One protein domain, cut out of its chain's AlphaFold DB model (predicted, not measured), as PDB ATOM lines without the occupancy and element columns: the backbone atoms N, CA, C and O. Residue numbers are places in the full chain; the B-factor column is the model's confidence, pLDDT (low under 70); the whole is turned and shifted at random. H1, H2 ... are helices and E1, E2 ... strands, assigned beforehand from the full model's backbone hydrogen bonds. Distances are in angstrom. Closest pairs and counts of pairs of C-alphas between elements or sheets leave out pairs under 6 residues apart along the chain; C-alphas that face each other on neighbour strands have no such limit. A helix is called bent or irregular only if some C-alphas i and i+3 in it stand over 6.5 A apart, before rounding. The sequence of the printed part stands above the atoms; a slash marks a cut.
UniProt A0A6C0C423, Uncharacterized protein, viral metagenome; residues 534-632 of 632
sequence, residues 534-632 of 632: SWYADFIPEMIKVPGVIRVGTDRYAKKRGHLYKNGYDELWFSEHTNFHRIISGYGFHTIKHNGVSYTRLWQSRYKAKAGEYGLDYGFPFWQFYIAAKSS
ATOM      1  N   SER A 534      30.856 -31.623 -51.058       79.50
ATOM      2  CA  SER A 534      30.069 -31.603 -49.837       79.50
ATOM      3  C   SER A 534      30.338 -30.338 -49.027       79.50
ATOM      4  O   SER A 534      31.483 -29.934 -48.846       79.50
ATOM      5  N   TRP A 535      29.285 -29.755 -48.445       79.12
ATOM      6  CA  TRP A 535      29.421 -28.638 -47.501       79.12
ATOM      7  C   TRP A 535      30.399 -28.959 -46.359       79.12
ATOM      8  O   TRP A 535      31.260 -28.146 -46.041       79.12
ATOM      9  N   TYR A 536      30.282 -30.153 -45.775       80.06
ATOM     10  CA  TYR A 536      31.078 -30.556 -44.614       80.06
ATOM     11  C   TYR A 536      32.402 -31.218 -44.986       80.06
ATOM     12  O   TYR A 536      33.392 -30.988 -44.301       80.06
ATOM     13  N   ALA A 537      32.413 -32.050 -46.030       80.12
ATOM     14  CA  ALA A 537      33.595 -32.848 -46.356       80.12
ATOM     15  C   ALA A 537      34.603 -32.098 -47.233       80.12
ATOM     16  O   ALA A 537      35.789 -32.391 -47.149       80.12
ATOM     17  N   ASP A 538      34.149 -31.113 -48.014       83.00
ATOM     18  CA  ASP A 538      34.991 -30.445 -49.008       83.00
ATOM     19  C   ASP A 538      35.002 -28.928 -48.785       83.00
ATOM     20  O   ASP A 538      36.044 -28.329 -48.533       83.00
ATOM     21  N   PHE A 539      33.831 -28.282 -48.787       85.56
ATOM     22  CA  PHE A 539      33.757 -26.821 -48.801       85.56
ATOM     23  C   PHE A 539      34.248 -26.152 -47.522       85.56
ATOM     24  O   PHE A 539      35.076 -25.249 -47.596       85.56
ATOM     25  N   ILE A 540      33.738 -26.565 -46.357       86.19
ATOM     26  CA  ILE A 540      34.209 -26.040 -45.071       86.19
ATOM     27  C   ILE A 540      35.726 -26.261 -44.928       86.19
ATOM     28  O   ILE A 540      36.408 -25.281 -44.638       86.19
ATOM     29  N   PRO A 541      36.268 -27.480 -45.142       86.75
ATOM     30  CA  PRO A 541      37.703 -27.731 -45.040       86.75
ATOM     31  C   PRO A 541      38.582 -26.850 -45.923       86.75
ATOM     32  O   PRO A 541      39.643 -26.445 -45.459       86.75
ATOM     33  N   GLU A 542      38.174 -26.531 -47.152       88.62
ATOM     34  CA  GLU A 542      38.931 -25.593 -47.995       88.62
ATOM     35  C   GLU A 542      38.760 -24.144 -47.527       88.62
ATOM     36  O   GLU A 542      39.732 -23.405 -47.416       88.62
ATOM     37  N   MET A 543      37.542 -23.737 -47.163       88.94
ATOM     38  CA  MET A 543      37.261 -22.361 -46.740       88.94
ATOM     39  C   MET A 543      38.004 -21.950 -45.474       88.94
ATOM     40  O   MET A 543      38.438 -20.810 -45.377       88.94
ATOM     41  N   ILE A 544      38.176 -22.853 -44.508       89.06
ATOM     42  CA  ILE A 544      38.915 -22.540 -43.275       89.06
ATOM     43  C   ILE A 544      40.429 -22.412 -43.486       89.06
ATOM     44  O   ILE A 544      41.113 -21.957 -42.575       89.06
ATOM     45  N   LYS A 545      40.965 -22.828 -44.646       89.00
ATOM     46  CA  LYS A 545      42.378 -22.596 -44.997       89.00
ATOM     47  C   LYS A 545      42.621 -21.149 -45.414       89.00
ATOM     48  O   LYS A 545      43.735 -20.660 -45.273       89.00
ATOM     49  N   VAL A 546      41.578 -20.461 -45.880       88.31
ATOM     50  CA  VAL A 546      41.640 -19.052 -46.260       88.31
ATOM     51  C   VAL A 546      41.912 -18.195 -45.015       88.31
ATOM     52  O   VAL A 546      41.115 -18.225 -44.068       88.31
ATOM     53  N   PRO A 547      42.978 -17.370 -45.005       89.62
ATOM     54  CA  PRO A 547      43.253 -16.463 -43.896       89.62
ATOM     55  C   PRO A 547      42.053 -15.561 -43.582       89.62
ATOM     56  O   PRO A 547      41.470 -14.962 -44.482       89.62
ATOM     57  N   GLY A 548      41.685 -15.465 -42.301       88.50
ATOM     58  CA  GLY A 548      40.568 -14.638 -41.822       88.50
ATOM     59  C   GLY A 548      39.174 -15.271 -41.950       88.50
ATOM     60  O   GLY A 548      38.179 -14.604 -41.654       88.50
ATOM     61  N   VAL A 549      39.075 -16.542 -42.349       90.88
ATOM     62  CA  VAL A 549      37.822 -17.308 -42.307       90.88
ATOM     63  C   VAL A 549      37.784 -18.179 -41.056       90.88
ATOM     64  O   VAL A 549      38.688 -18.973 -40.807       90.88
ATOM     65  N   ILE A 550      36.714 -18.064 -40.270       90.38
ATOM     66  CA  ILE A 550      36.496 -18.920 -39.099       90.38
ATOM     67  C   ILE A 550      35.232 -19.754 -39.272       90.38
ATOM     68  O   ILE A 550      34.193 -19.268 -39.719       90.38
ATOM     69  N   ARG A 551      35.313 -21.033 -38.902       88.69
ATOM     70  CA  ARG A 551      34.133 -21.889 -38.774       88.69
ATOM     71  C   ARG A 551      33.452 -21.606 -37.440       88.69
ATOM     72  O   ARG A 551      34.120 -21.433 -36.426       88.69
ATOM     73  N   VAL A 552      32.129 -21.590 -37.425       86.69
ATOM     74  CA  VAL A 552      31.332 -21.529 -36.199       86.69
ATOM     75  C   VAL A 552      30.370 -22.693 -36.224       86.69
ATOM     76  O   VAL A 552      29.552 -22.780 -37.133       86.69
ATOM     77  N   GLY A 553      30.499 -23.620 -35.283       83.75
ATOM     78  CA  GLY A 553      29.773 -24.881 -35.377       83.75
ATOM     79  C   GLY A 553      29.670 -25.655 -34.076       83.75
ATOM     80  O   GLY A 553      30.207 -25.258 -33.037       83.75
ATOM     81  N   THR A 554      28.949 -26.771 -34.154       71.75
ATOM     82  CA  THR A 554      28.605 -27.614 -32.994       71.75
ATOM     83  C   THR A 554      29.582 -28.761 -32.751       71.75
ATOM     84  O   THR A 554      29.511 -29.418 -31.711       71.75
ATOM     85  N   ASP A 555      30.504 -29.025 -33.678       71.88
ATOM     86  CA  ASP A 555      31.388 -30.183 -33.586       71.88
ATOM     87  C   ASP A 555      32.647 -29.946 -32.727       71.88
ATOM     88  O   ASP A 555      33.129 -28.832 -32.508       71.88
ATOM     89  N   ARG A 556      33.213 -31.052 -32.224       60.84
ATOM     90  CA  ARG A 556      34.468 -31.074 -31.445       60.84
ATOM     91  C   ARG A 556      35.672 -30.571 -32.261       60.84
ATOM     92  O   ARG A 556      36.702 -30.239 -31.678       60.84
ATOM     93  N   TYR A 557      35.540 -30.534 -33.589       59.34
ATOM     94  CA  TYR A 557      36.553 -30.066 -34.531       59.34
ATOM     95  C   TYR A 557      36.736 -28.546 -34.455       59.34
ATOM     96  O   TYR A 557      37.876 -28.084 -34.499       59.34
ATOM     97  N   ALA A 558      35.659 -27.778 -34.245       59.91
ATOM     98  CA  ALA A 558      35.747 -26.333 -34.037       59.91
ATOM     99  C   ALA A 558      36.627 -25.973 -32.817       59.91
ATOM    100  O   ALA A 558      37.517 -25.128 -32.904       59.91
ATOM    101  N   LYS A 559      36.483 -26.699 -31.698       60.91
ATOM    102  CA  LYS A 559      37.256 -26.437 -30.467       60.91
ATOM    103  C   LYS A 559      38.769 -26.670 -30.601       60.91
ATOM    104  O   LYS A 559      39.536 -26.010 -29.913       60.91
ATOM    105  N   LYS A 560      39.218 -27.594 -31.460       59.66
ATOM    106  CA  LYS A 560      40.640 -27.997 -31.538       59.66
ATOM    107  C   LYS A 560      41.538 -27.055 -32.356       59.66
ATOM    108  O   LYS A 560      42.750 -27.227 -32.318       59.66
ATOM    109  N   ARG A 561      40.980 -26.092 -33.102       61.38
ATOM    110  CA  ARG A 561      41.738 -25.198 -34.009       61.38
ATOM    111  C   ARG A 561      41.443 -23.703 -33.809       61.38
ATOM    112  O   ARG A 561      41.619 -22.916 -34.729       61.38
ATOM    113  N   GLY A 562      40.971 -23.307 -32.624       64.31
ATOM    114  CA  GLY A 562      40.668 -21.899 -32.325       64.31
ATOM    115  C   GLY A 562      39.410 -21.358 -33.020       64.31
ATOM    116  O   GLY A 562      39.261 -20.149 -33.168       64.31
ATOM    117  N   HIS A 563      38.501 -22.234 -33.454       78.06
ATOM    118  CA  HIS A 563      37.221 -21.847 -34.045       78.06
ATOM    119  C   HIS A 563      36.117 -21.746 -32.979       78.06
ATOM    120  O   HIS A 563      36.225 -22.305 -31.884       78.06
ATOM    121  N   LEU A 564      35.030 -21.034 -33.291       81.38
ATOM    122  CA  LEU A 564      33.991 -20.725 -32.307       81.38
ATOM    123  C   LEU A 564      32.995 -21.876 -32.163       81.38
ATOM    124  O   LEU A 564      32.400 -22.348 -33.133       81.38
ATOM    125  N   TYR A 565      32.776 -22.294 -30.920       81.06
ATOM    126  CA  TYR A 565      31.726 -23.242 -30.577       81.06
ATOM    127  C   TYR A 565      30.404 -22.500 -30.357       81.06
ATOM    128  O   TYR A 565      30.338 -21.585 -29.535       81.06
ATOM    129  N   LYS A 566      29.344 -22.906 -31.062       80.38
ATOM    130  CA  LYS A 566      27.997 -22.352 -30.876       80.38
ATOM    131  C   LYS A 566      26.938 -23.419 -31.131       80.38
ATOM    132  O   LYS A 566      26.999 -24.121 -32.135       80.38
ATOM    133  N   ASN A 567      25.931 -23.488 -30.262       71.69
ATOM    134  CA  ASN A 567      24.738 -24.297 -30.505       71.69
ATOM    135  C   ASN A 567      23.959 -23.716 -31.697       71.69
ATOM    136  O   ASN A 567      23.527 -22.562 -31.649       71.69
ATOM    137  N   GLY A 568      23.801 -24.488 -32.775       74.62
ATOM    138  CA  GLY A 568      23.094 -24.053 -33.981       74.62
ATOM    139  C   GLY A 568      23.604 -24.709 -35.265       74.62
ATOM    140  O   GLY A 568      24.270 -25.739 -35.234       74.62
ATOM    141  N   TYR A 569      23.259 -24.113 -36.407       77.12
ATOM    142  CA  TYR A 569      23.775 -24.536 -37.710       77.12
ATOM    143  C   TYR A 569      25.245 -24.152 -37.868       77.12
ATOM    144  O   TYR A 569      25.659 -23.106 -37.375       77.12
ATOM    145  N   ASP A 570      25.999 -24.956 -38.614       82.44
ATOM    146  CA  ASP A 570      27.371 -24.615 -38.969       82.44
ATOM    147  C   ASP A 570      27.417 -23.415 -39.927       82.44
ATOM    148  O   ASP A 570      26.717 -23.357 -40.951       82.44
ATOM    149  N   GLU A 571      28.283 -22.466 -39.591       89.88
ATOM    150  CA  GLU A 571      28.500 -21.214 -40.299       89.88
ATOM    151  C   GLU A 571      29.983 -21.031 -40.629       89.88
ATOM    152  O   GLU A 571      30.874 -21.523 -39.935       89.88
ATOM    153  N   LEU A 572      30.238 -20.277 -41.688       90.88
ATOM    154  CA  LEU A 572      31.541 -19.716 -42.009       90.88
ATOM    155  C   LEU A 572      31.448 -18.204 -41.854       90.88
ATOM    156  O   LEU A 572      30.517 -17.572 -42.360       90.88
ATOM    157  N   TRP A 573      32.378 -17.632 -41.109       92.75
ATOM    158  CA  TRP A 573      32.461 -16.206 -40.839       92.75
ATOM    159  C   TRP A 573      33.699 -15.666 -41.540       92.75
ATOM    160  O   TRP A 573      34.815 -16.105 -41.273       92.75
ATOM    161  N   PHE A 574      33.493 -14.711 -42.439       93.12
ATOM    162  CA  PHE A 574      34.536 -14.140 -43.284       93.12
ATOM    163  C   PHE A 574      34.914 -12.762 -42.751       93.12
ATOM    164  O   PHE A 574      34.089 -11.843 -42.820       93.12
ATOM    165  N   SER A 575      36.124 -12.622 -42.200       93.25
ATOM    166  CA  SER A 575      36.646 -11.348 -41.684       93.25
ATOM    167  C   SER A 575      36.683 -10.286 -42.781       93.25
ATOM    168  O   SER A 575      36.981 -10.603 -43.931       93.25
ATOM    169  N   GLU A 576      36.437  -9.027 -42.420       92.69
ATOM    170  CA  GLU A 576      36.552  -7.856 -43.300       92.69
ATOM    171  C   GLU A 576      37.906  -7.715 -44.001       92.69
ATOM    172  O   GLU A 576      37.983  -7.105 -45.064       92.69
ATOM    173  N   HIS A 577      38.950  -8.359 -43.475       92.19
ATOM    174  CA  HIS A 577      40.276  -8.406 -44.089       92.19
ATOM    175  C   HIS A 577      40.415  -9.476 -45.187       92.19
ATOM    176  O   HIS A 577      41.428  -9.525 -45.878       92.19
ATOM    177  N   THR A 578      39.416 -10.345 -45.371       89.12
ATOM    178  CA  THR A 578      39.436 -11.378 -46.416       89.12
ATOM    179  C   THR A 578      38.908 -10.841 -47.742       89.12
ATOM    180  O   THR A 578      37.888 -10.151 -47.795       89.12
ATOM    181  N   ASN A 579      39.517 -11.262 -48.854       85.25
ATOM    182  CA  ASN A 579      38.991 -10.962 -50.192       85.25
ATOM    183  C   ASN A 579      37.560 -11.495 -50.391       85.25
ATOM    184  O   ASN A 579      36.770 -10.915 -51.136       85.25
ATOM    185  N   PHE A 580      37.200 -12.566 -49.681       85.50
ATOM    186  CA  PHE A 580      35.867 -13.157 -49.710       85.50
ATOM    187  C   PHE A 580      34.816 -12.318 -48.988       85.50
ATOM    188  O   PHE A 580      33.667 -12.304 -49.426       85.50
ATOM    189  N   HIS A 581      35.173 -11.585 -47.934       85.50
ATOM    190  CA  HIS A 581      34.214 -10.767 -47.196       85.50
ATOM    191  C   HIS A 581      33.558  -9.719 -48.079       85.50
ATOM    192  O   HIS A 581      32.337  -9.600 -48.055       85.50
ATOM    193  N   ARG A 582      34.325  -9.000 -48.906       81.06
ATOM    194  CA  ARG A 582      33.762  -8.001 -49.828       81.06
ATOM    195  C   ARG A 582      32.789  -8.633 -50.828       81.06
ATOM    196  O   ARG A 582      31.761  -8.046 -51.148       81.06
ATOM    197  N   ILE A 583      33.094  -9.843 -51.297       80.31
ATOM    198  CA  ILE A 583      32.246 -10.562 -52.257       80.31
ATOM    199  C   ILE A 583      30.961 -11.052 -51.571       80.31
ATOM    200  O   ILE A 583      29.877 -10.908 -52.125       80.31
ATOM    201  N   ILE A 584      31.055 -11.601 -50.355       80.00
ATOM    202  CA  ILE A 584      29.906 -12.143 -49.612       80.00
ATOM    203  C   ILE A 584      29.023 -11.014 -49.069       80.00
ATOM    204  O   ILE A 584      27.810 -11.053 -49.246       80.00
ATOM    205  N   SER A 585      29.594  -9.980 -48.456       80.75
ATOM    206  CA  SER A 585      28.835  -8.828 -47.937       80.75
ATOM    207  C   SER A 585      28.037  -8.112 -49.031       80.75
ATOM    208  O   SER A 585      26.903  -7.703 -48.781       80.75
ATOM    209  N   GLY A 586      28.551  -8.072 -50.268       78.50
ATOM    210  CA  GLY A 586      27.835  -7.556 -51.441       78.50
ATOM    211  C   GLY A 586      26.520  -8.282 -51.763       78.50
ATOM    212  O   GLY A 586      25.665  -7.727 -52.445       78.50
ATOM    213  N   TYR A 587      26.313  -9.490 -51.229       76.62
ATOM    214  CA  TYR A 587      25.060 -10.244 -51.337       76.62
ATOM    215  C   TYR A 587      24.087 -10.010 -50.166       76.62
ATOM    216  O   TYR A 587      23.105 -10.739 -50.021       76.62
ATOM    217  N   GLY A 588      24.348  -9.021 -49.303       77.69
ATOM    218  CA  GLY A 588      23.457  -8.660 -48.197       77.69
ATOM    219  C   GLY A 588      23.403  -9.703 -47.077       77.69
ATOM    220  O   GLY A 588      22.411  -9.793 -46.348       77.69
ATOM    221  N   PHE A 589      24.440 -10.534 -46.948       84.19
ATOM    222  CA  PHE A 589      24.553 -11.458 -45.824       84.19
ATOM    223  C   PHE A 589      24.818 -10.706 -44.516       84.19
ATOM    224  O   PHE A 589      25.428  -9.639 -44.487       84.19
ATOM    225  N   HIS A 590      24.329 -11.268 -43.410       87.00
ATOM    226  CA  HIS A 590      24.400 -10.609 -42.112       87.00
ATOM    227  C   HIS A 590      25.851 -10.512 -41.627       87.00
ATOM    228  O   HIS A 590      26.576 -11.510 -41.613       87.00
ATOM    229  N   THR A 591      26.244  -9.311 -41.208       90.44
ATOM    230  CA  THR A 591      27.575  -9.013 -40.670       90.44
ATOM    231  C   THR A 591      27.494  -8.847 -39.158       90.44
ATOM    232  O   THR A 591      26.525  -8.287 -38.648       90.44
ATOM    233  N   ILE A 592      28.494  -9.344 -38.437       92.38
ATOM    234  CA  ILE A 592      28.602  -9.261 -36.976       92.38
ATOM    235  C   ILE A 592      30.006  -8.814 -36.571       92.38
ATOM    236  O   ILE A 592      30.949  -9.022 -37.325       92.38
ATOM    237  N   LYS A 593      30.166  -8.242 -35.376       92.94
ATOM    238  CA  LYS A 593      31.488  -7.939 -34.806       92.94
ATOM    239  C   LYS A 593      31.897  -9.005 -33.795       92.94
ATOM    240  O   LYS A 593      31.092  -9.388 -32.948       92.94
ATOM    241  N   HIS A 594      33.142  -9.461 -33.870       91.62
ATOM    242  CA  HIS A 594      33.731 -10.393 -32.913       91.62
ATOM    243  C   HIS A 594      35.205 -10.032 -32.688       91.62
ATOM    244  O   HIS A 594      35.953  -9.895 -33.650       91.62
ATOM    245  N   ASN A 595      35.608  -9.833 -31.428       90.19
ATOM    246  CA  ASN A 595      36.960  -9.403 -31.034       90.19
ATOM    247  C   ASN A 595      37.493  -8.198 -31.837       90.19
ATOM    248  O   ASN A 595      38.634  -8.186 -32.281       90.19
ATOM    249  N   GLY A 596      36.640  -7.193 -32.060       92.12
ATOM    250  CA  GLY A 596      37.001  -5.972 -32.791       92.12
ATOM    251  C   GLY A 596      36.985  -6.085 -34.320       92.12
ATOM    252  O   GLY A 596      37.026  -5.051 -34.975       92.12
ATOM    253  N   VAL A 597      36.840  -7.288 -34.884       93.25
ATOM    254  CA  VAL A 597      36.815  -7.536 -36.336       93.25
ATOM    255  C   VAL A 597      35.382  -7.777 -36.817       93.25
ATOM    256  O   VAL A 597      34.602  -8.485 -36.166       93.25
ATOM    257  N   SER A 598      35.015  -7.206 -37.965       94.12
ATOM    258  CA  SER A 598      33.719  -7.456 -38.609       94.12
ATOM    259  C   SER A 598      33.761  -8.732 -39.455       94.12
ATOM    260  O   SER A 598      34.669  -8.936 -40.257       94.12
ATOM    261  N   TYR A 599      32.750  -9.587 -39.325       93.94
ATOM    262  CA  TYR A 599      32.622 -10.848 -40.052       93.94
ATOM    263  C   TYR A 599      31.293 -10.936 -40.788       93.94
ATOM    264  O   TYR A 599      30.238 -10.759 -40.183       93.94
ATOM    265  N   THR A 600      31.326 -11.313 -42.067       92.31
ATOM    266  CA  THR A 600      30.111 -11.671 -42.812       92.31
ATOM    267  C   THR A 600      29.817 -13.157 -42.635       92.31
ATOM    268  O   THR A 600      30.709 -13.986 -42.815       92.31
ATOM    269  N   ARG A 601      28.576 -13.513 -42.288       90.19
ATOM    270  CA  ARG A 601      28.174 -14.895 -41.974       90.19
ATOM    271  C   ARG A 601      27.571 -15.605 -43.184       90.19
ATOM    272  O   ARG A 601      26.632 -15.103 -43.800       90.19
ATOM    273  N   LEU A 602      28.029 -16.824 -43.452       87.69
ATOM    274  CA  LEU A 602      27.451 -17.749 -44.424       87.69
ATOM    275  C   LEU A 602      27.047 -19.048 -43.724       87.69
ATOM    276  O   LEU A 602      27.893 -19.740 -43.168       87.69
ATOM    277  N   TRP A 603      25.770 -19.415 -43.787       85.25
ATOM    278  CA  TRP A 603      25.259 -20.662 -43.211       85.25
ATOM    279  C   TRP A 603      24.727 -21.621 -44.282       85.25
ATOM    280  O   TRP A 603      24.376 -21.218 -45.398       85.25
ATOM    281  N   GLN A 604      24.624 -22.907 -43.934       74.88
ATOM    282  CA  GLN A 604      24.322 -23.993 -44.877       74.88
ATOM    283  C   GLN A 604      23.027 -23.791 -45.699       74.88
ATOM    284  O   GLN A 604      22.944 -24.224 -46.851       74.88
ATOM    285  N   SER A 605      21.991 -23.144 -45.154       68.56
ATOM    286  CA  SER A 605      20.752 -22.910 -45.917       68.56
ATOM    287  C   SER A 605      20.902 -21.834 -47.000       68.56
ATOM    288  O   SER A 605      20.262 -21.951 -48.044       68.56
ATOM    289  N   ARG A 606      21.804 -20.851 -46.831       68.94
ATOM    290  CA  ARG A 606      22.154 -19.865 -47.879       68.94
ATOM    291  C   ARG A 606      23.053 -20.460 -48.957       68.94
ATOM    292  O   ARG A 606      22.951 -20.075 -50.115       68.94
ATOM    293  N   TYR A 607      23.852 -21.466 -48.608       66.50
ATOM    294  CA  TYR A 607      24.603 -22.279 -49.571       66.50
ATOM    295  C   TYR A 607      23.691 -22.956 -50.617       66.50
ATOM    296  O   TYR A 607      24.052 -23.076 -51.793       66.50
ATOM    297  N   LYS A 608      22.470 -23.329 -50.215       68.19
ATOM    298  CA  LYS A 608      21.461 -23.978 -51.070       68.19
ATOM    299  C   LYS A 608      20.506 -22.988 -51.749       68.19
ATOM    300  O   LYS A 608      19.520 -23.430 -52.340       68.19
ATOM    301  N   ALA A 609      20.789 -21.685 -51.662       70.75
ATOM    302  CA  ALA A 609      19.917 -20.648 -52.192       70.75
ATOM    303  C   ALA A 609      19.713 -20.792 -53.705       70.75
ATOM    304  O   ALA A 609      20.667 -21.000 -54.467       70.75
ATOM    305  N   LYS A 610      18.456 -20.661 -54.126       71.94
ATOM    306  CA  LYS A 610      18.044 -20.660 -55.534       71.94
ATOM    307  C   LYS A 610      18.204 -19.269 -56.150       71.94
ATOM    308  O   LYS A 610      18.307 -18.269 -55.443       71.94
ATOM    309  N   ALA A 611      18.158 -19.194 -57.478       72.12
ATOM    310  CA  ALA A 611      18.083 -17.912 -58.176       72.12
ATOM    311  C   ALA A 611      16.854 -17.094 -57.734       72.12
ATOM    312  O   ALA A 611      15.717 -17.575 -57.765       72.12
ATOM    313  N   GLY A 612      17.089 -15.843 -57.348       69.56
ATOM    314  CA  GLY A 612      16.099 -14.910 -56.816       69.56
ATOM    315  C   GLY A 612      15.863 -15.004 -55.304       69.56
ATOM    316  O   GLY A 612      15.121 -14.177 -54.777       69.56
ATOM    317  N   GLU A 613      16.472 -15.961 -54.597       72.19
ATOM    318  CA  GLU A 613      16.469 -15.976 -53.130       72.19
ATOM    319  C   GLU A 613      17.567 -15.046 -52.605       72.19
ATOM    320  O   GLU A 613      18.680 -15.024 -53.127       72.19
ATOM    321  N   TYR A 614      17.257 -14.276 -51.560       71.25
ATOM    322  CA  TYR A 614      18.222 -13.409 -50.873       71.25
ATOM    323  C   TYR A 614      18.924 -12.373 -51.772       71.25
ATOM    324  O   TYR A 614      20.054 -11.996 -51.499       71.25
ATOM    325  N   GLY A 615      18.272 -11.933 -52.854       66.69
ATOM    326  CA  GLY A 615      18.851 -10.974 -53.804       66.69
ATOM    327  C   GLY A 615      19.896 -11.569 -54.756       66.69
ATOM    328  O   GLY A 615      20.560 -10.825 -55.468       66.69
ATOM    329  N   LEU A 616      20.048 -12.898 -54.795       70.56
ATOM    330  CA  LEU A 616      21.033 -13.572 -55.641       70.56
ATOM    331  C   LEU A 616      20.467 -13.846 -57.038       70.56
ATOM    332  O   LEU A 616      19.623 -14.729 -57.193       70.56
ATOM    333  N   ASP A 617      20.979 -13.175 -58.071       67.69
ATOM    334  CA  ASP A 617      20.521 -13.358 -59.461       67.69
ATOM    335  C   ASP A 617      20.605 -14.818 -59.949       67.69
ATOM    336  O   ASP A 617      19.727 -15.286 -60.679       67.69
ATOM    337  N   TYR A 618      21.620 -15.561 -59.497       68.81
ATOM    338  CA  TYR A 618      21.924 -16.929 -59.941       68.81
ATOM    339  C   TYR A 618      22.017 -17.944 -58.787       68.81
ATOM    340  O   TYR A 618      22.480 -19.070 -58.973       68.81
ATOM    341  N   GLY A 619      21.564 -17.563 -57.588       72.25
ATOM    342  CA  GLY A 619      21.859 -18.290 -56.349       72.25
ATOM    343  C   GLY A 619      23.305 -18.063 -55.888       72.25
ATOM    344  O   GLY A 619      24.051 -17.299 -56.497       72.25
ATOM    345  N   PHE A 620      23.715 -18.700 -54.785       74.94
ATOM    346  CA  PHE A 620      25.062 -18.485 -54.237       74.94
ATOM    347  C   PHE A 620      26.121 -19.125 -55.162       74.94
ATOM    348  O   PHE A 620      25.999 -20.333 -55.441       74.94
ATOM    349  N   PRO A 621      27.152 -18.377 -55.625       73.12
ATOM    350  CA  PRO A 621      28.177 -18.841 -56.573       73.12
ATOM    351  C   PRO A 621      29.234 -19.730 -55.897       73.12
ATOM    352  O   PRO A 621      30.441 -19.551 -56.023       73.12
ATOM    353  N   PHE A 622      28.748 -20.731 -55.173       75.94
ATOM    354  CA  PHE A 622      29.500 -21.667 -54.349       75.94
ATOM    355  C   PHE A 622      30.772 -22.218 -55.006       75.94
ATOM    356  O   PHE A 622      31.809 -22.277 -54.359       75.94
ATOM    357  N   TRP A 623      30.709 -22.595 -56.283       74.06
ATOM    358  CA  TRP A 623      31.836 -23.210 -56.986       74.06
ATOM    359  C   TRP A 623      33.006 -22.258 -57.195       74.06
ATOM    360  O   TRP A 623      34.156 -22.631 -56.988       74.06
ATOM    361  N   GLN A 624      32.706 -21.010 -57.559       77.19
ATOM    362  CA  GLN A 624      33.723 -19.974 -57.734       77.19
ATOM    363  C   GLN A 624      34.408 -19.679 -56.402       77.19
ATOM    364  O   GLN A 624      35.626 -19.555 -56.349       77.19
ATOM    365  N   PHE A 625      33.619 -19.648 -55.326       80.88
ATOM    366  CA  PHE A 625      34.128 -19.511 -53.970       80.88
ATOM    367  C   PHE A 625      35.041 -20.674 -53.591       80.88
ATOM    368  O   PHE A 625      36.167 -20.442 -53.168       80.88
ATOM    369  N   TYR A 626      34.583 -21.911 -53.779       81.69
ATOM    370  CA  TYR A 626      35.365 -23.103 -53.462       81.69
ATOM    371  C   TYR A 626      36.715 -23.124 -54.185       81.69
ATOM    372  O   TYR A 626      37.737 -23.410 -53.577       81.69
ATOM    373  N   ILE A 627      36.732 -22.784 -55.475       79.19
ATOM    374  CA  ILE A 627      37.969 -22.758 -56.263       79.19
ATOM    375  C   ILE A 627      38.887 -21.649 -55.814       79.19
ATOM    376  O   ILE A 627      40.065 -21.905 -55.603       79.19
ATOM    377  N   ALA A 628      38.350 -20.442 -55.643       82.44
ATOM    378  CA  ALA A 628      39.140 -19.335 -55.142       82.44
ATOM    379  C   ALA A 628      39.775 -19.689 -53.789       82.44
ATOM    380  O   ALA A 628      40.920 -19.326 -53.572       82.44
ATOM    381  N   ALA A 629      39.067 -20.433 -52.926       83.94
ATOM    382  CA  ALA A 629      39.591 -20.885 -51.638       83.94
ATOM    383  C   ALA A 629      40.636 -22.000 -51.770       83.94
ATOM    384  O   ALA A 629      41.594 -22.029 -51.016       83.94
ATOM    385  N   LYS A 630      40.481 -22.910 -52.738       82.19
ATOM    386  CA  LYS A 630      41.481 -23.951 -53.020       82.19
ATOM    387  C   LYS A 630      42.761 -23.378 -53.648       82.19
ATOM    388  O   LYS A 630      43.815 -24.003 -53.581       82.19
ATOM    389  N   SER A 631      42.647 -22.236 -54.322       81.25
ATOM    390  CA  SER A 631      43.752 -21.543 -54.991       81.25
ATOM    391  C   SER A 631      44.422 -20.463 -54.136       81.25
ATOM    392  O   SER A 631      45.442 -19.934 -54.568       81.25
ATOM    393  N   SER A 632      43.845 -20.113 -52.982       76.31
ATOM    394  CA  SER A 632      44.395 -19.175 -51.994       76.31
ATOM    395  C   SER A 632      45.146 -19.910 -50.900       76.31
ATOM    396  O   SER A 632      46.191 -19.385 -50.469       76.31
TER     397      SER A 632
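What this domain is: This is residues 534 to 632 of the 632 residues of an uncharacterized protein of viral metagenome (UniProt A0A6C0C423). A strongly twisted, curled sheet of four strands has H1 and H3 over one face, and H5 packs on H1 beyond them. H2 and the loop of residues 608 to 621 lie towards opposite ends of the longest axis. The printed part has 99 residues with five named helices and four named strands, in the order H1 E1 H2 E2 H3 E3 E4 H4 H5; its class is mixed, helices and strands, and the sheet, in the order E1 E2 E4 E3, is antiparallel. The whole is compact, radius of gyration of the C-alphas 12.8 A, spanning 37 by 30 by 29 A.

Where its parts are: The strands are E1, residues 549 to 553, E2, 571 to 575, E3, 591 to 594, and E4, 597 to 603, 18.8 A long. The helices are H1, 535 to 543, from C-alpha 535 at (29.421, -28.638, -47.501), H2, 556 to 559, H3, 579 to 585, H4, 604 to 607, and H5, 622 to 631, 14.3 A long, ending at C-alpha 631 at (43.752, -21.543, -54.991). H1 is only just irregular: C-alphas 537 and 540 are 7.0 A apart.

How they stand to each other: Within hydrogen-bond range are N 552 and O 571 of E1 and E2, 2.8 A, N 574 and O 600 of E2 and E4, 2.9 A, and N 592 and O 599 of the hairpin E3 and E4, 2.8 A. H3 runs across the strands at a height over the sheet of 8.3 A; E2, H3, E3 form a split strand-helix-strand unit, two strands that run the same way with a helix between them along the chain and E4 between them in the sheet, with a right-handed crossover. H1 is on the same face as H3, in two layers, helices on one face of a sheet; its height over the sheet is 9.8 A, and it runs along the strands, at 12 degrees to E1 on the local plane. H1 touches H5 at a steep tilt of 49 degrees, closest C-alphas Met 543 and Ala 629, 5.6 A. H2 only grazes the sheet; H4 is only just not on it, with 4 pairs of C-alphas within 10 A. Every O i to N i+4 pair is within range in H5, but 2 of 5 in H1, with 2 of 6 O i to N i+3 pairs, and 2 of 3 in H3; H2 and H4 are too short for one.

The domain as a whole: The farthest C-alphas, Lys 560 and Gly 612, are 37.6 A apart. The printed part has no cut; the links H2 to E2 and H4 to H5 are long. Mean pLDDT of the printed part is 80.5, with residues 556 to 562 and 605 to 608 among those under 70.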